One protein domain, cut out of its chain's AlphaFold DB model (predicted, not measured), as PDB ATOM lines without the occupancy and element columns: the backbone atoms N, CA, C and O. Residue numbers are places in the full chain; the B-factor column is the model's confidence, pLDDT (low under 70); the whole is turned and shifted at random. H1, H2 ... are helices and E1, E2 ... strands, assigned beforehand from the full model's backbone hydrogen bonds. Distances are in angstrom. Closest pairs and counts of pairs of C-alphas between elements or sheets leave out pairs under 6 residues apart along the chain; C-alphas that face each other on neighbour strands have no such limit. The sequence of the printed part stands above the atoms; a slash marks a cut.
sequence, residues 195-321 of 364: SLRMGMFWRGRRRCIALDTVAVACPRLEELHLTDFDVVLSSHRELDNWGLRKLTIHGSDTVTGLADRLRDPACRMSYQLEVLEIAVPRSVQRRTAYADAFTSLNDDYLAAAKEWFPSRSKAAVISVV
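This is residues 195 to 321 of the 364 residues of an uncharacterized protein of Phytophthora fragariae (UniProt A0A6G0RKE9). This is a short solenoid, a chain wound in stacked turns: the parallel strands E1, E3, E5 and E6 stand side by side as a nearly flat wall, E2 and E4 make a second, smaller sheet, and the short helices H1 to H4 lie across from the wall. The long helix H5 runs past the E6 end of the stack, and residues 309 to 321 fold back from it toward E6. The printed part has 127 residues, with named elements in the order E1 E2 H1 E3 E4 H2 E5 H3 H4 E6 H5, of mixed class. It is compact, with a radius of gyration of the C-alphas of 14.3 A and spans of 44 by 34 by 24 A.

E1, residues 195 to 200, is an edge strand and the parallel neighbour of E3, residues 223 to 227, with N 198 and O 225 2.8 A apart. E2, residues 207 to 210, is parallel to E4, residues 229 to 232, at 37 degrees, with N 209 and O 230 at 2.8 A. H1, residues 211 to 217, touches H2, residues 237 to 240; their closest C-alphas, of Asp 212 and Glu 238, are 5.7 A apart. E5, residues 246 to 250, is parallel to E3, with N 226 and O 248 at 2.8 A. Residues 255 to 256 pair in parallel with residues 231 to 232 of E4. H3, residues 258 to 262, and H4, residues 268 to 272, only just touch, only at the corner, with 3 pairs of C-alphas within 8 A, the closest Leu 262 and Ser 270 at 4.6 A. H2 touches H4, closest at the C-alphas of Asp 240 and Arg 268, 5.3 A. E6, residues 275 to 279, is the other edge strand, parallel to E5, with N 249 and O 277 at 2.8 A. E5, H3, H4 and E6 form a strand-helix-strand unit, two parallel neighbour strands joined through helices, with a right-handed crossover. H5, residues 284 to 308, only just touches H3, with 3 pairs within 8 A and with residues 293 to 297 alone; the C-alphas of Ala 259 and Phe 294 are closest, 6.9 A. Every O i to N i+4 pair is within hydrogen-bond range in H1, H3 and H4, 12 of 21 are in H5, and H2 is too short for one.

E1 begins at C-alpha 195 (267.793, 163.755, 296.151) and is 17.4 A long. H5 is 36.4 A long, from C-alpha 284 (236.823, 164.263, 303.739) to C-alpha 308 (256.204, 178.638, 276.552), with a kink of 39 degrees near residue 302.

The C-alphas farthest apart, of Trp 202 and Glu 307, are 44.5 A apart. The printed part has no cut, and no link is long. The mean pLDDT of the printed part is 70.6; residues 203 to 205, 236 and 280 to 321 are under 70.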
ATOM      1  N   SER A 195     269.033 164.471 295.834       96.50
ATOM      2  CA  SER A 195     267.793 163.755 296.151       96.50
ATOM      3  C   SER A 195     267.672 163.526 297.657       96.50
ATOM      4  O   SER A 195     268.575 162.970 298.289       96.50
ATOM      5  N   LEU A 196     266.554 163.956 298.241       97.50
ATOM      6  CA  LEU A 196     266.276 163.855 299.669       97.50
ATOM      7  C   LEU A 196     264.898 163.238 299.883       97.50
ATOM      8  O   LEU A 196     263.880 163.731 299.399       97.50
ATOM      9  N   ARG A 197     264.864 162.164 300.663       97.25
ATOM     10  CA  ARG A 197     263.639 161.546 301.163       97.25
ATOM     11  C   ARG A 197     263.607 161.681 302.678       97.25
ATOM     12  O   ARG A 197     264.548 161.264 303.341       97.25
ATOM     13  N   MET A 198     262.527 162.218 303.228       95.75
ATOM     14  CA  MET A 198     262.311 162.303 304.670       95.75
ATOM     15  C   MET A 198     260.926 161.772 305.020       95.75
ATOM     16  O   MET A 198     259.943 162.124 304.373       95.75
ATOM     17  N   GLY A 199     260.843 160.927 306.043       92.44
ATOM     18  CA  GLY A 199     259.573 160.379 306.510       92.44
ATOM     19  C   GLY A 199     259.540 160.144 308.013       92.44
ATOM     20  O   GLY A 199     260.588 159.949 308.626       92.44
ATOM     21  N   MET A 200     258.346 160.142 308.602       88.19
ATOM     22  CA  MET A 200     258.126 159.650 309.966       88.19
ATOM     23  C   MET A 200     257.771 158.156 309.938       88.19
ATOM     24  O   MET A 200     256.964 157.721 309.123       88.19
ATOM     25  N   PHE A 201     258.345 157.366 310.845       80.62
ATOM     26  CA  PHE A 201     258.104 155.921 310.938       80.62
ATOM     27  C   PHE A 201     256.685 155.600 311.446       80.62
ATOM     28  O   PHE A 201     256.053 154.645 310.997       80.62
ATOM     29  N   TRP A 202     256.159 156.406 312.378       74.44
ATOM     30  CA  TRP A 202     254.814 156.232 312.937       74.44
ATOM     31  C   TRP A 202     253.853 157.313 312.456       74.44
ATOM     32  O   TRP A 202     254.088 158.509 312.648       74.44
ATOM     33  N   ARG A 203     252.704 156.881 311.932       64.50
ATOM     34  CA  ARG A 203     251.606 157.772 311.542       64.50
ATOM     35  C   ARG A 203     251.022 158.483 312.770       64.50
ATOM     36  O   ARG A 203     250.769 157.853 313.793       64.50
ATOM     37  N   GLY A 204     250.774 159.789 312.654       60.91
ATOM     38  CA  GLY A 204     250.053 160.591 313.656       60.91
ATOM     39  C   GLY A 204     250.909 161.509 314.539       60.91
ATOM     40  O   GLY A 204     250.363 162.428 315.141       60.91
ATOM     41  N   ARG A 205     252.240 161.344 314.580       65.12
ATOM     42  CA  ARG A 205     253.166 162.330 315.178       65.12
ATOM     43  C   ARG A 205     253.776 163.196 314.082       65.12
ATOM     44  O   ARG A 205     254.941 163.036 313.734       65.12
ATOM     45  N   ARG A 206     252.964 164.083 313.510       71.88
ATOM     46  CA  ARG A 206     253.406 164.959 312.421       71.88
ATOM     47  C   ARG A 206     254.233 166.112 312.963       71.88
ATOM     48  O   ARG A 206     253.976 166.620 314.056       71.88
ATOM     49  N   ARG A 207     255.243 166.501 312.195       85.12
ATOM     50  CA  ARG A 207     256.057 167.688 312.446       85.12
ATOM     51  C   ARG A 207     255.929 168.620 311.254       85.12
ATOM     52  O   ARG A 207     255.801 168.156 310.122       85.12
ATOM     53  N   CYS A 208     255.983 169.916 311.525       88.50
ATOM     54  CA  CYS A 208     256.057 170.913 310.474       88.50
ATOM     55  C   CYS A 208     257.490 171.001 309.950       88.50
ATOM     56  O   CYS A 208     258.439 170.985 310.735       88.50
ATOM     57  N   ILE A 209     257.627 171.137 308.638       90.44
ATOM     58  CA  ILE A 209     258.875 171.455 307.962       90.44
ATOM     59  C   ILE A 209     258.678 172.705 307.108       90.44
ATOM     60  O   ILE A 209     257.698 172.832 306.370       90.44
ATOM     61  N   ALA A 210     259.614 173.639 307.239       91.56
ATOM     62  CA  ALA A 210     259.651 174.837 306.420       91.56
ATOM     63  C   ALA A 210     260.418 174.531 305.126       91.56
ATOM     64  O   ALA A 210     261.575 174.118 305.183       91.56
ATOM     65  N   LEU A 211     259.800 174.699 303.954       91.00
ATOM     66  CA  LEU A 211     260.512 174.437 302.692       91.00
ATOM     67  C   LEU A 211     261.637 175.439 302.440       91.00
ATOM     68  O   LEU A 211     262.647 175.073 301.847       91.00
ATOM     69  N   ASP A 212     261.491 176.675 302.917       90.62
ATOM     70  CA  ASP A 212     262.532 177.696 302.813       90.62
ATOM     71  C   ASP A 212     263.820 177.280 303.538       90.62
ATOM     72  O   ASP A 212     264.908 177.423 302.982       90.62
ATOM     73  N   THR A 213     263.720 176.654 304.714       92.00
ATOM     74  CA  THR A 213     264.905 176.175 305.440       92.00
ATOM     75  C   THR A 213     265.555 174.974 304.755       92.00
ATOM     76  O   THR A 213     266.781 174.872 304.730       92.00
ATOM     77  N   VAL A 214     264.761 174.094 304.133       93.56
ATOM     78  CA  VAL A 214     265.284 172.985 303.317       93.56
ATOM     79  C   VAL A 214     266.005 173.511 302.078       93.56
ATOM     80  O   VAL A 214     267.071 172.999 301.745       93.56
ATOM     81  N   ALA A 215     265.467 174.537 301.417       92.19
ATOM     82  CA  ALA A 215     266.089 175.145 300.243       92.19
ATOM     83  C   ALA A 215     267.448 175.785 300.572       92.19
ATOM     84  O   ALA A 215     268.408 175.585 299.827       92.19
ATOM     85  N   VAL A 216     267.554 176.473 301.717       92.25
ATOM     86  CA  VAL A 216     268.822 177.037 302.217       92.25
ATOM     87  C   VAL A 216     269.839 175.935 302.514       92.25
ATOM     88  O   VAL A 216     270.992 176.019 302.090       92.25
ATOM     89  N   ALA A 217     269.412 174.884 303.213       92.94
ATOM     90  CA  ALA A 217     270.289 173.792 303.619       92.94
ATOM     91  C   ALA A 217     270.728 172.894 302.444       92.94
ATOM     92  O   ALA A 217     271.832 172.345 302.440       92.94
ATOM     93  N   CYS A 218     269.857 172.729 301.444       94.12
ATOM     94  CA  CYS A 218     270.033 171.838 300.297       94.12
ATOM     95  C   CYS A 218     269.843 172.608 298.969       94.12
ATOM     96  O   CYS A 218     268.888 172.356 298.223       94.12
ATOM     97  N   PRO A 219     270.760 173.528 298.615       92.06
ATOM     98  CA  PRO A 219     270.585 174.422 297.466       92.06
ATOM     99  C   PRO A 219     270.655 173.704 296.109       92.06
ATOM    100  O   PRO A 219     270.170 174.223 295.104       92.06
ATOM    101  N   ARG A 220     271.266 172.513 296.063       93.00
ATOM    102  CA  ARG A 220     271.423 171.679 294.856       93.00
ATOM    103  C   ARG A 220     270.346 170.600 294.714       93.00
ATOM    104  O   ARG A 220     270.462 169.746 293.838       93.00
ATOM    105  N   LEU A 221     269.334 170.619 295.580       94.81
ATOM    106  CA  LEU A 221     268.313 169.586 295.607       94.81
ATOM    107  C   LEU A 221     267.416 169.663 294.367       94.81
ATOM    108  O   LEU A 221     266.801 170.691 294.099       94.81
ATOM    109  N   GLU A 222     267.321 168.552 293.642       94.56
ATOM    110  CA  GLU A 222     266.442 168.389 292.482       94.56
ATOM    111  C   GLU A 222     265.188 167.584 292.837       94.56
ATOM    112  O   GLU A 222     264.121 167.827 292.273       94.56
ATOM    113  N   GLU A 223     265.290 166.655 293.790       95.56
ATOM    114  CA  GLU A 223     264.187 165.795 294.211       95.56
ATOM    115  C   GLU A 223     263.971 165.841 295.725       95.56
ATOM    116  O   GLU A 223     264.878 165.553 296.509       95.56
ATOM    117  N   LEU A 224     262.735 166.123 296.134       96.81
ATOM    118  CA  LEU A 224     262.301 166.095 297.524       96.81
ATOM    119  C   LEU A 224     261.070 165.202 297.683       96.81
ATOM    120  O   LEU A 224     260.040 165.409 297.042       96.81
ATOM    121  N   HIS A 225     261.166 164.224 298.580       95.94
ATOM    122  CA  HIS A 225     260.048 163.380 298.984       95.94
ATOM    123  C   HIS A 225     259.818 163.485 300.489       95.94
ATOM    124  O   HIS A 225     260.702 163.147 301.276       95.94
ATOM    125  N   LEU A 226     258.620 163.904 300.881       93.88
ATOM    126  CA  LEU A 226     258.198 164.069 302.265       93.88
ATOM    127  C   LEU A 226     257.048 163.111 302.578       93.88
ATOM    128  O   LEU A 226     256.062 163.059 301.844       93.88
ATOM    129  N   THR A 227     257.154 162.377 303.682       90.88
ATOM    130  CA  THR A 227     256.093 161.492 304.184       90.88
ATOM    131  C   THR A 227     255.749 161.843 305.629       90.88
ATOM    132  O   THR A 227     256.628 161.859 306.486       90.88
ATOM    133  N   ASP A 228     254.472 162.101 305.910       88.38
ATOM    134  CA  ASP A 228     253.949 162.440 307.241       88.38
ATOM    135  C   ASP A 228     254.570 163.720 307.859       88.38
ATOM    136  O   ASP A 228     254.668 163.861 309.082       88.38
ATOM    137  N   PHE A 229     254.944 164.679 307.001       89.06
ATOM    138  CA  PHE A 229     255.339 166.042 307.374       89.06
ATOM    139  C   PHE A 229     254.278 167.058 306.952       89.06
ATOM    140  O   PHE A 229     253.768 167.013 305.832       89.06
ATOM    141  N   ASP A 230     253.993 168.009 307.834       88.38
ATOM    142  CA  ASP A 230     253.234 169.209 307.492       88.38
ATOM    143  C   ASP A 230     254.183 170.230 306.867       88.38
ATOM    144  O   ASP A 230     255.312 170.395 307.326       88.38
ATOM    145  N   VAL A 231     253.759 170.891 305.798       88.75
ATOM    146  CA  VAL A 231     254.619 171.759 304.991       88.75
ATOM    147  C   VAL A 231     254.181 173.207 305.133       88.75
ATOM    148  O   VAL A 231     253.021 173.546 304.903       88.75
ATOM    149  N   VAL A 232     255.136 174.068 305.476       90.31
ATOM    150  CA  VAL A 232     254.932 175.512 305.615       90.31
ATOM    151  C   VAL A 232     255.960 176.253 304.765       90.31
ATOM    152  O   VAL A 232     257.099 175.810 304.616       90.31
ATOM    153  N   LEU A 233     255.561 177.384 304.191       86.50
ATOM    154  CA  LEU A 233     256.465 178.333 303.550       86.50
ATOM    155  C   LEU A 233     256.470 179.623 304.379       86.50
ATOM    156  O   LEU A 233     255.428 180.260 304.519       86.50
ATOM    157  N   SER A 234     257.628 179.994 304.930       73.94
ATOM    158  CA  SER A 234     257.761 181.148 305.841       73.94
ATOM    159  C   SER A 234     258.396 182.362 305.162       73.94
ATOM    160  O   SER A 234     258.042 183.501 305.454       73.94
ATOM    161  N   SER A 235     259.338 182.119 304.246       70.00
ATOM    162  CA  SER A 235     260.070 183.143 303.494       70.00
ATOM    163  C   SER A 235     260.095 182.789 302.012       70.00
ATOM    164  O   SER A 235     260.366 181.649 301.639       70.00
ATOM    165  N   HIS A 236     259.814 183.764 301.149       68.94
ATOM    166  CA  HIS A 236     259.697 183.513 299.712       68.94
ATOM    167  C   HIS A 236     261.052 183.510 298.995       68.94
ATOM    168  O   HIS A 236     261.253 182.666 298.131       68.94
ATOM    169  N   ARG A 237     262.003 184.358 299.419       77.69
ATOM    170  CA  ARG A 237     263.251 184.643 298.678       77.69
ATOM    171  C   ARG A 237     264.136 183.426 298.423       77.69
ATOM    172  O   ARG A 237     264.705 183.293 297.346       77.69
ATOM    173  N   GLU A 238     264.249 182.533 299.399       78.88
ATOM    174  CA  GLU A 238     265.128 181.360 299.291       78.88
ATOM    175  C   GLU A 238     264.593 180.333 298.282       78.88
ATOM    176  O   GLU A 238     265.350 179.587 297.662       78.88
ATOM    177  N   LEU A 239     263.278 180.342 298.054       80.19
ATOM    178  CA  LEU A 239     262.613 179.483 297.078       80.19
ATOM    179  C   LEU A 239     262.686 180.060 295.657       80.19
ATOM    180  O   LEU A 239     262.479 179.319 294.696       80.19
ATOM    181  N   ASP A 240     262.992 181.355 295.499       80.56
ATOM    182  CA  ASP A 240     263.038 182.041 294.199       80.56
ATOM    183  C   ASP A 240     264.028 181.383 293.244       80.56
ATOM    184  O   ASP A 240     263.751 181.296 292.054       80.56
ATOM    185  N   ASN A 241     265.159 180.895 293.762       81.75
ATOM    186  CA  ASN A 241     266.258 180.347 292.965       81.75
ATOM    187  C   ASN A 241     266.440 178.834 293.119       81.75
ATOM    188  O   ASN A 241     267.357 178.259 292.517       81.75
ATOM    189  N   TRP A 242     265.579 178.183 293.900       87.94
ATOM    190  CA  TRP A 242     265.715 176.768 294.203       87.94
ATOM    191  C   TRP A 242     265.405 175.909 292.973       87.94
ATOM    192  O   TRP A 242     264.351 176.030 292.353       87.94
ATOM    193  N   GLY A 243     266.359 175.058 292.589       86.31
ATOM    194  CA  GLY A 243     266.306 174.246 291.369       86.31
ATOM    195  C   GLY A 243     265.519 172.943 291.505       86.31
ATOM    196  O   GLY A 243     265.885 171.962 290.862       86.31
ATOM    197  N   LEU A 244     264.486 172.911 292.349       89.56
ATOM    198  CA  LEU A 244     263.720 171.698 292.619       89.56
ATOM    199  C   LEU A 244     262.882 171.295 291.396       89.56
ATOM    200  O   LEU A 244     262.078 172.080 290.895       89.56
ATOM    201  N   ARG A 245     263.045 170.049 290.943       87.81
ATOM    202  CA  ARG A 245     262.354 169.479 289.773       87.81
ATOM    203  C   ARG A 245     261.245 168.514 290.167       87.81
ATOM    204  O   ARG A 245     260.268 168.378 289.436       87.81
ATOM    205  N   LYS A 246     261.364 167.859 291.321       88.50
ATOM    206  CA  LYS A 246     260.371 166.910 291.822       88.50
ATOM    207  C   LYS A 246     260.060 167.152 293.289       88.50
ATOM    208  O   LYS A 246     260.955 167.101 294.129       88.50
ATOM    209  N   LEU A 247     258.778 167.333 293.588       89.69
ATOM    210  CA  LEU A 247     258.248 167.454 294.938       89.69
ATOM    211  C   LEU A 247     257.120 166.444 295.141       89.69
ATOM    212  O   LEU A 247     256.083 166.508 294.484       89.69
ATOM    213  N   THR A 248     257.312 165.528 296.085       89.00
ATOM    214  CA  THR A 248     256.276 164.585 296.512       89.00
ATOM    215  C   THR A 248     255.995 164.778 297.997       89.00
ATOM    216  O   THR A 248     256.916 164.723 298.808       89.00
ATOM    217  N   ILE A 249     254.731 164.972 298.360       88.06
ATOM    218  CA  ILE A 249     254.271 165.166 299.735       88.06
ATOM    219  C   ILE A 249     253.157 164.160 300.013       88.06
ATOM    220  O   ILE A 249     252.069 164.251 299.449       88.06
ATOM    221  N   HIS A 250     253.401 163.202 300.897       87.31
ATOM    222  CA  HIS A 250     252.442 162.165 301.275       87.31
ATOM    223  C   HIS A 250     252.105 162.253 302.761       87.31
ATOM    224  O   HIS A 250     252.979 162.505 303.582       87.31
ATOM    225  N   GLY A 251     250.845 162.018 303.131       77.88
ATOM    226  CA  GLY A 251     250.445 161.926 304.545       77.88
ATOM    227  C   GLY A 251     250.416 163.263 305.304       77.88
ATOM    228  O   GLY A 251     250.218 163.276 306.521       77.88
ATOM    229  N   SER A 252     250.587 164.375 304.585       81.00
ATOM    230  CA  SER A 252     250.568 165.739 305.118       81.00
ATOM    231  C   SER A 252     249.145 166.204 305.419       81.00
ATOM    232  O   SER A 252     248.250 166.041 304.587       81.00
ATOM    233  N   ASP A 253     248.924 166.780 306.599       76.69
ATOM    234  CA  ASP A 253     247.633 167.359 306.977       76.69
ATOM    235  C   ASP A 253     247.507 168.809 306.504       76.69
ATOM    236  O   ASP A 253     246.389 169.273 306.238       76.69
ATOM    237  N   THR A 254     248.635 169.522 306.432       79.56
ATOM    238  CA  THR A 254     248.693 170.917 306.004       79.56
ATOM    239  C   THR A 254     249.848 171.194 305.043       79.56
ATOM    240  O   THR A 254     250.990 170.822 305.286       79.56
ATOM    241  N   VAL A 255     249.544 171.896 303.950       83.06
ATOM    242  CA  VAL A 255     250.508 172.443 302.991       83.06
ATOM    243  C   VAL A 255     250.151 173.912 302.776       83.06
ATOM    244  O   VAL A 255     249.274 174.240 301.979       83.06
ATOM    245  N   THR A 256     250.779 174.814 303.527       83.88
ATOM    246  CA  THR A 256     250.423 176.242 303.530       83.88
ATOM    247  C   THR A 256     251.395 177.072 302.696       83.88
ATOM    248  O   THR A 256     252.606 176.896 302.777       83.88
ATOM    249  N   GLY A 257     250.867 177.981 301.870       80.19
ATOM    250  CA  GLY A 257     251.652 178.919 301.053       80.19
ATOM    251  C   GLY A 257     252.268 178.339 299.772       80.19
ATOM    252  O   GLY A 257     252.730 179.100 298.925       80.19
ATOM    253  N   LEU A 258     252.250 177.013 299.577       82.25
ATOM    254  CA  LEU A 258     252.814 176.388 298.373       82.25
ATOM    255  C   LEU A 258     252.048 176.794 297.107       82.25
ATOM    256  O   LEU A 258     252.669 177.121 296.102       82.25
ATOM    257  N   ALA A 259     250.713 176.798 297.164       75.75
ATOM    258  CA  ALA A 259     249.868 177.189 296.037       75.75
ATOM    259  C   ALA A 259     250.147 178.636 295.602       75.75
ATOM    260  O   ALA A 259     250.381 178.886 294.423       75.75
ATOM    261  N   ASP A 260     250.210 179.566 296.558       77.81
ATOM    262  CA  ASP A 260     250.515 180.974 296.286       77.81
ATOM    263  C   ASP A 260     251.916 181.146 295.696       77.81
ATOM    264  O   ASP A 260     252.116 181.954 294.793       77.81
ATOM    265  N   ARG A 261     252.890 180.349 296.153       76.50
ATOM    266  CA  ARG A 261     254.254 180.414 295.625       76.50
ATOM    267  C   ARG A 261     254.357 179.867 294.210       76.50
ATOM    268  O   ARG A 261     255.061 180.444 293.388       76.50
ATOM    269  N   LEU A 262     253.647 178.778 293.925       76.56
ATOM    270  CA  LEU A 262     253.600 178.219 292.583       76.56
ATOM    271  C   LEU A 262     252.913 179.170 291.604       76.56
ATOM    272  O   LEU A 262     253.322 179.145 290.454       76.56
ATOM    273  N   ARG A 263     251.978 180.034 292.053       74.06
ATOM    274  CA  ARG A 263     251.356 181.108 291.244       74.06
ATOM    275  C   ARG A 263     252.316 182.214 290.809       74.06
ATOM    276  O   ARG A 263     252.014 182.930 289.860       74.06
ATOM    277  N   ASP A 264     253.440 182.391 291.501       73.50
ATOM    278  CA  ASP A 264     254.386 183.462 291.193       73.50
ATOM    279  C   ASP A 264     255.329 183.060 290.037       73.50
ATOM    280  O   ASP A 264     256.168 182.164 290.208       73.50
ATOM    281  N   PRO A 265     255.264 183.723 288.865       71.81
ATOM    282  CA  PRO A 265     256.165 183.441 287.749       71.81
ATOM    283  C   PRO A 265     257.628 183.820 288.036       71.81
ATOM    284  O   PRO A 265     258.527 183.315 287.366       71.81
ATOM    285  N   ALA A 266     257.894 184.679 289.029       75.75
ATOM    286  CA  ALA A 266     259.255 184.990 289.461       75.75
ATOM    287  C   ALA A 266     259.891 183.842 290.265       75.75
ATOM    288  O   ALA A 266     261.110 183.802 290.427       75.75
ATOM    289  N   CYS A 267     259.091 182.893 290.760       76.19
ATOM    290  CA  CYS A 267     259.598 181.716 291.451       76.19
ATOM    291  C   CYS A 267     260.169 180.706 290.459       76.19
ATOM    292  O   CYS A 267     259.434 180.161 289.644       76.19
ATOM    293  N   ARG A 268     261.451 180.343 290.568       78.31
ATOM    294  CA  ARG A 268     262.032 179.285 289.726       78.31
ATOM    295  C   ARG A 268     261.293 177.954 289.818       78.31
ATOM    296  O   ARG A 268     261.140 177.262 288.812       78.31
ATOM    297  N   MET A 269     260.793 177.622 291.006       75.44
ATOM    298  CA  MET A 269     260.010 176.411 291.232       75.44
ATOM    299  C   MET A 269     258.706 176.394 290.415       75.44
ATOM    300  O   MET A 269     258.273 175.315 290.032       75.44
ATOM    301  N   SER A 270     258.093 177.540 290.085       75.75
ATOM    302  CA  SER A 270     256.824 177.551 289.337       75.75
ATOM    303  C   SER A 270     256.961 177.083 287.887       75.75
ATOM    304  O   SER A 270     256.008 176.534 287.339       75.75
ATOM    305  N   TYR A 271     258.140 177.242 287.274       75.75
ATOM    306  CA  TYR A 271     258.390 176.842 285.883       75.75
ATOM    307  C   TYR A 271     259.415 175.709 285.711       75.75
ATOM    308  O   TYR A 271     259.547 175.186 284.606       75.75
ATOM    309  N   GLN A 272     260.157 175.312 286.753       77.81
ATOM    310  CA  GLN A 272     261.091 174.170 286.682       77.81
ATOM    311  C   GLN A 272     260.586 172.894 287.354       77.81
ATOM    312  O   GLN A 272     261.179 171.834 287.144       77.81
ATOM    313  N   LEU A 273     259.512 172.968 288.143       78.31
ATOM    314  CA  LEU A 273     258.938 171.791 288.774       78.31
ATOM    315  C   LEU A 273     258.265 170.907 287.713       78.31
ATOM    316  O   LEU A 273     257.245 171.256 287.129       78.31
ATOM    317  N   GLU A 274     258.863 169.747 287.462       81.19
ATOM    318  CA  GLU A 274     258.406 168.756 286.484       81.19
ATOM    319  C   GLU A 274     257.412 167.770 287.089       81.19
ATOM    320  O   GLU A 274     256.616 167.184 286.363       81.19
ATOM    321  N   VAL A 275     257.469 167.546 288.405       79.19
ATOM    322  CA  VAL A 275     256.586 166.613 289.109       79.19
ATOM    323  C   VAL A 275     256.165 167.217 290.442       79.19
ATOM    324  O   VAL A 275     257.006 167.465 291.309       79.19
ATOM    325  N   LEU A 276     254.854 167.388 290.619       81.44
ATOM    326  CA  LEU A 276     254.229 167.718 291.896       81.44
ATOM    327  C   LEU A 276     253.197 166.648 292.243       81.44
ATOM    328  O   LEU A 276     252.200 166.479 291.543       81.44
ATOM    329  N   GLU A 277     253.422 165.947 293.345       81.38
ATOM    330  CA  GLU A 277     252.521 164.906 293.828       81.38
ATOM    331  C   GLU A 277     252.162 165.179 295.288       81.38
ATOM    332  O   GLU A 277     253.035 165.191 296.153       81.38
ATOM    333  N   ILE A 278     250.876 165.392 295.572       78.75
ATOM    334  CA  ILE A 278     250.382 165.650 296.928       78.75
ATOM    335  C   ILE A 278     249.303 164.617 297.261       78.75
ATOM    336  O   ILE A 278     248.208 164.643 296.702       78.75
ATOM    337  N   ALA A 279     249.600 163.717 298.200       73.88
ATOM    338  CA  ALA A 279     248.666 162.712 298.698       73.88
ATOM    339  C   ALA A 279     248.183 163.083 300.109       73.88
ATOM    340  O   ALA A 279     248.902 162.918 301.101       73.88
ATOM    341  N   VAL A 280     246.946 163.580 300.193       62.72
ATOM    342  CA  VAL A 280     246.316 164.047 301.439       62.72
ATOM    343  C   VAL A 280     245.647 162.875 302.187       62.72
ATOM    344  O   VAL A 280     244.965 162.056 301.558       62.72
ATOM    345  N   PRO A 281     245.773 162.775 303.528       59.25
ATOM    346  CA  PRO A 281     245.063 161.789 304.343       59.25
ATOM    347  C   PRO A 281     243.538 161.825 304.148       59.25
ATOM    348  O   PRO A 281     242.957 162.850 303.805       59.25
ATOM    349  N   ARG A 282     242.862 160.700 304.430       50.88
ATOM    350  CA  ARG A 282     241.431 160.427 304.147       50.88
ATOM    351  C   ARG A 282     240.388 161.353 304.813       50.88
ATOM    352  O   ARG A 282     239.201 161.041 304.756       50.88
ATOM    353  N   SER A 283     240.762 162.464 305.450       54.38
ATOM    354  CA  SER A 283     239.765 163.360 306.053       54.38
ATOM    355  C   SER A 283     238.997 164.134 304.967       54.38
ATOM    356  O   SER A 283     239.550 164.949 304.231       54.38
ATOM    357  N   VAL A 284     237.697 163.842 304.851       47.41
ATOM    358  CA  VAL A 284     236.823 164.263 303.739       47.41
ATOM    359  C   VAL A 284     236.724 165.789 303.589       47.41
ATOM    360  O   VAL A 284     236.702 166.282 302.471       47.41
ATOM    361  N   GLN A 285     236.733 166.550 304.689       49.53
ATOM    362  CA  GLN A 285     236.581 168.015 304.659       49.53
ATOM    363  C   GLN A 285     237.826 168.778 304.187       49.53
ATOM    364  O   GLN A 285     237.693 169.870 303.643       49.53
ATOM    365  N   ARG A 286     239.035 168.239 304.386       50.41
ATOM    366  CA  ARG A 286     240.276 168.917 303.964       50.41
ATOM    367  C   ARG A 286     240.625 168.631 302.506       50.41
ATOM    368  O   ARG A 286     241.241 169.473 301.863       50.41
ATOM    369  N   ARG A 287     240.188 167.482 301.974       50.53
ATOM    370  CA  ARG A 287     240.365 167.115 300.560       50.53
ATOM    371  C   ARG A 287     239.795 168.172 299.617       50.53
ATOM    372  O   ARG A 287     240.475 168.525 298.665       50.53
ATOM    373  N   THR A 288     238.603 168.696 299.899       51.16
ATOM    374  CA  THR A 288     237.917 169.659 299.025       51.16
ATOM    375  C   THR A 288     238.663 170.986 298.940       51.16
ATOM    376  O   THR A 288     238.952 171.435 297.845       51.16
ATOM    377  N   ALA A 289     239.106 171.559 300.066       55.12
ATOM    378  CA  ALA A 289     239.823 172.840 300.060       55.12
ATOM    379  C   ALA A 289     241.170 172.783 299.308       55.12
ATOM    380  O   ALA A 289     241.510 173.711 298.576       55.12
ATOM    381  N   TYR A 290     241.927 171.686 299.454       53.12
ATOM    382  CA  TYR A 290     243.163 171.483 298.688       53.12
ATOM    383  C   TYR A 290     242.882 171.193 297.216       53.12
ATOM    384  O   TYR A 290     243.542 171.764 296.349       53.12
ATOM    385  N   ALA A 291     241.903 170.329 296.933       54.66
ATOM    386  CA  ALA A 291     241.505 170.022 295.569       54.66
ATOM    387  C   ALA A 291     241.042 171.288 294.842       54.66
ATOM    388  O   ALA A 291     241.523 171.536 293.747       54.66
ATOM    389  N   ASP A 292     240.219 172.135 295.453       55.75
ATOM    390  CA  ASP A 292     239.720 173.369 294.841       55.75
ATOM    391  C   ASP A 292     240.858 174.374 294.588       55.75
ATOM    392  O   ASP A 292     240.961 174.939 293.496       55.75
ATOM    393  N   ALA A 293     241.780 174.541 295.545       57.00
ATOM    394  CA  ALA A 293     242.938 175.423 295.388       57.00
ATOM    395  C   ALA A 293     243.862 174.976 294.238       57.00
ATOM    396  O   ALA A 293     244.208 175.791 293.383       57.00
ATOM    397  N   PHE A 294     244.213 173.687 294.163       54.59
ATOM    398  CA  PHE A 294     245.083 173.155 293.104       54.59
ATOM    399  C   PHE A 294     244.357 172.916 291.769       54.59
ATOM    400  O   PHE A 294     244.987 172.982 290.718       54.59
ATOM    401  N   THR A 295     243.038 172.712 291.774       53.53
ATOM    402  CA  THR A 295     242.229 172.631 290.544       53.53
ATOM    403  C   THR A 295     242.072 174.012 289.913       53.53
ATOM    404  O   THR A 295     242.213 174.128 288.702       53.53
ATOM    405  N   SER A 296     241.907 175.077 290.714       52.28
ATOM    406  CA  SER A 296     241.895 176.460 290.201       52.28
ATOM    407  C   SER A 296     243.215 176.875 289.537       52.28
ATOM    408  O   SER A 296     243.230 177.713 288.646       52.28
ATOM    409  N   LEU A 297     244.329 176.257 289.940       51.12
ATOM    410  CA  LEU A 297     245.642 176.429 289.316       51.12
ATOM    411  C   LEU A 297     245.738 175.737 287.945       51.12
ATOM    412  O   LEU A 297     246.519 176.165 287.101       51.12
ATOM    413  N   ASN A 298     244.956 174.682 287.710       47.00
ATOM    414  CA  ASN A 298     245.045 173.875 286.496       47.00
ATOM    415  C   ASN A 298     244.592 174.665 285.253       47.00
ATOM    416  O   ASN A 298     245.218 174.558 284.200       47.00
ATOM    417  N   ASP A 299     243.564 175.508 285.384       42.34
ATOM    418  CA  ASP A 299     243.015 176.294 284.270       42.34
ATOM    419  C   ASP A 299     243.883 177.517 283.902       42.34
ATOM    420  O   ASP A 299     244.054 177.808 282.716       42.34
ATOM    421  N   ASP A 300     244.519 178.173 284.882       39.44
ATOM    422  CA  ASP A 300     245.405 179.328 284.651       39.44
ATOM    423  C   ASP A 300     246.774 178.912 284.078       39.44
ATOM    424  O   ASP A 300     247.310 179.548 283.162       39.44
ATOM    425  N   TYR A 301     247.331 177.790 284.552       38.47
ATOM    426  CA  TYR A 301     248.605 177.265 284.050       38.47
ATOM    427  C   TYR A 301     248.462 176.575 282.692       38.47
ATOM    428  O   TYR A 301     249.419 176.568 281.923       38.47
ATOM    429  N   LEU A 302     247.280 176.066 282.324       35.72
ATOM    430  CA  LEU A 302     247.024 175.517 280.986       35.72
ATOM    431  C   LEU A 302     247.163 176.564 279.869       35.72
ATOM    432  O   LEU A 302     247.501 176.193 278.742       35.72
ATOM    433  N   ALA A 303     246.917 177.846 280.147       33.53
ATOM    434  CA  ALA A 303     247.082 178.925 279.172       33.53
ATOM    435  C   ALA A 303     248.547 179.381 279.065       33.53
ATOM    436  O   ALA A 303     249.106 179.382 277.968       33.53
ATOM    437  N   ALA A 304     249.199 179.671 280.197       33.12
ATOM    438  CA  ALA A 304     250.604 180.087 280.223       33.12
ATOM    439  C   ALA A 304     251.562 178.958 279.794       33.12
ATOM    440  O   ALA A 304     252.546 179.195 279.089       33.12
ATOM    441  N   ALA A 305     251.247 177.702 280.142       35.28
ATOM    442  CA  ALA A 305     252.085 176.563 279.795       35.28
ATOM    443  C   ALA A 305     251.919 176.078 278.340       35.28
ATOM    444  O   ALA A 305     252.770 175.346 277.825       35.28
ATOM    445  N   LYS A 306     250.843 176.492 277.652       37.50
ATOM    446  CA  LYS A 306     250.604 176.170 276.235       37.50
ATOM    447  C   LYS A 306     251.567 176.884 275.289       37.50
ATOM    448  O   LYS A 306     251.920 176.291 274.270       37.50
ATOM    449  N   GLU A 307     251.980 178.109 275.607       38.75
ATOM    450  CA  GLU A 307     252.824 178.925 274.724       38.75
ATOM    451  C   GLU A 307     254.334 178.743 274.959       38.75
ATOM    452  O   GLU A 307     255.098 178.827 274.000       38.75
ATOM    453  N   TRP A 308     254.783 178.467 276.190       35.03
ATOM    454  CA  TRP A 308     256.204 178.638 276.552       35.03
ATOM    455  C   TRP A 308     256.993 177.352 276.832       35.03
ATOM    456  O   TRP A 308     258.220 177.404 276.920       35.03
ATOM    457  N   PHE A 309     256.348 176.184 276.937       38.25
ATOM    458  CA  PHE A 309     257.051 174.954 277.323       38.25
ATOM    459  C   PHE A 309     257.330 174.001 276.151       38.25
ATOM    460  O   PHE A 309     256.408 173.625 275.414       38.25
ATOM    461  N   PRO A 310     258.579 173.505 276.010       39.78
ATOM    462  CA  PRO A 310     258.893 172.385 275.132       39.78
ATOM    463  C   PRO A 310     258.018 171.177 275.474       39.78
ATOM    464  O   PRO A 310     257.721 170.919 276.639       39.78
ATOM    465  N   SER A 311     257.656 170.374 274.473       38.78
ATOM    466  CA  SER A 311     256.721 169.243 274.594       38.78
ATOM    467  C   SER A 311     257.040 168.241 275.719       38.78
ATOM    468  O   SER A 311     256.152 167.506 276.135       38.78
ATOM    469  N   ARG A 312     258.285 168.214 276.222       34.56
ATOM    470  CA  ARG A 312     258.741 167.362 277.334       34.56
ATOM    471  C   ARG A 312     258.333 167.863 278.728       34.56
ATOM    472  O   ARG A 312     258.226 167.043 279.628       34.56
ATOM    473  N   SER A 313     258.055 169.156 278.901       34.03
ATOM    474  CA  SER A 313     257.661 169.761 280.189       34.03
ATOM    475  C   SER A 313     256.141 169.775 280.410       34.03
ATOM    476  O   SER A 313     255.671 170.155 281.474       34.03
ATOM    477  N   LYS A 314     255.356 169.290 279.437       36.44
ATOM    478  CA  LYS A 314     253.889 169.144 279.533       36.44
ATOM    479  C   LYS A 314     253.438 168.022 280.487       36.44
ATOM    480  O   LYS A 314     252.245 167.780 280.616       36.44
ATOM    481  N   ALA A 315     254.384 167.321 281.115       33.41
ATOM    482  CA  ALA A 315     254.148 166.157 281.965       33.41
ATOM    483  C   ALA A 315     254.172 166.459 283.474       33.41
ATOM    484  O   ALA A 315     254.121 165.514 284.261       33.41
ATOM    485  N   ALA A 316     254.187 167.735 283.884       36.53
ATOM    486  CA  ALA A 316     253.865 168.126 285.258       36.53
ATOM    487  C   ALA A 316     252.365 167.928 285.513       36.53
ATOM    488  O   ALA A 316     251.572 168.860 285.608       36.53
ATOM    489  N   VAL A 317     251.967 166.659 285.542       32.53
ATOM    490  CA  VAL A 317     250.633 166.207 285.898       32.53
ATOM    491  C   VAL A 317     250.522 166.356 287.407       32.53
ATOM    492  O   VAL A 317     251.177 165.634 288.159       32.53
ATOM    493  N   ILE A 318     249.682 167.292 287.847       36.31
ATOM    494  CA  ILE A 318     249.147 167.300 289.205       36.31
ATOM    495  C   ILE A 318     248.388 165.976 289.357       36.31
ATOM    496  O   ILE A 318     247.284 165.820 288.833       36.31
ATOM    497  N   SER A 319     248.985 164.995 290.035       33.09
ATOM    498  CA  SER A 319     248.246 163.811 290.471       33.09
ATOM    499  C   SER A 319     247.355 164.237 291.632       33.09
ATOM    500  O   SER A 319     247.753 164.199 292.796       33.09
ATOM    501  N   VAL A 320     246.159 164.718 291.296       35.47
ATOM    502  CA  VAL A 320     245.100 165.014 292.257       35.47
ATOM    503  C   VAL A 320     244.608 163.686 292.835       35.47
ATOM    504  O   VAL A 320     243.948 162.921 292.146       35.47
ATOM    505  N   VAL A 321     244.947 163.464 294.108       33.78
ATOM    506  CA  VAL A 321     244.223 162.655 295.106       33.78
ATOM    507  C   VAL A 321     243.851 161.232 294.655       33.78
ATOM    508  O   VAL A 321     242.781 161.030 294.093       33.78
TER     509      VAL A 321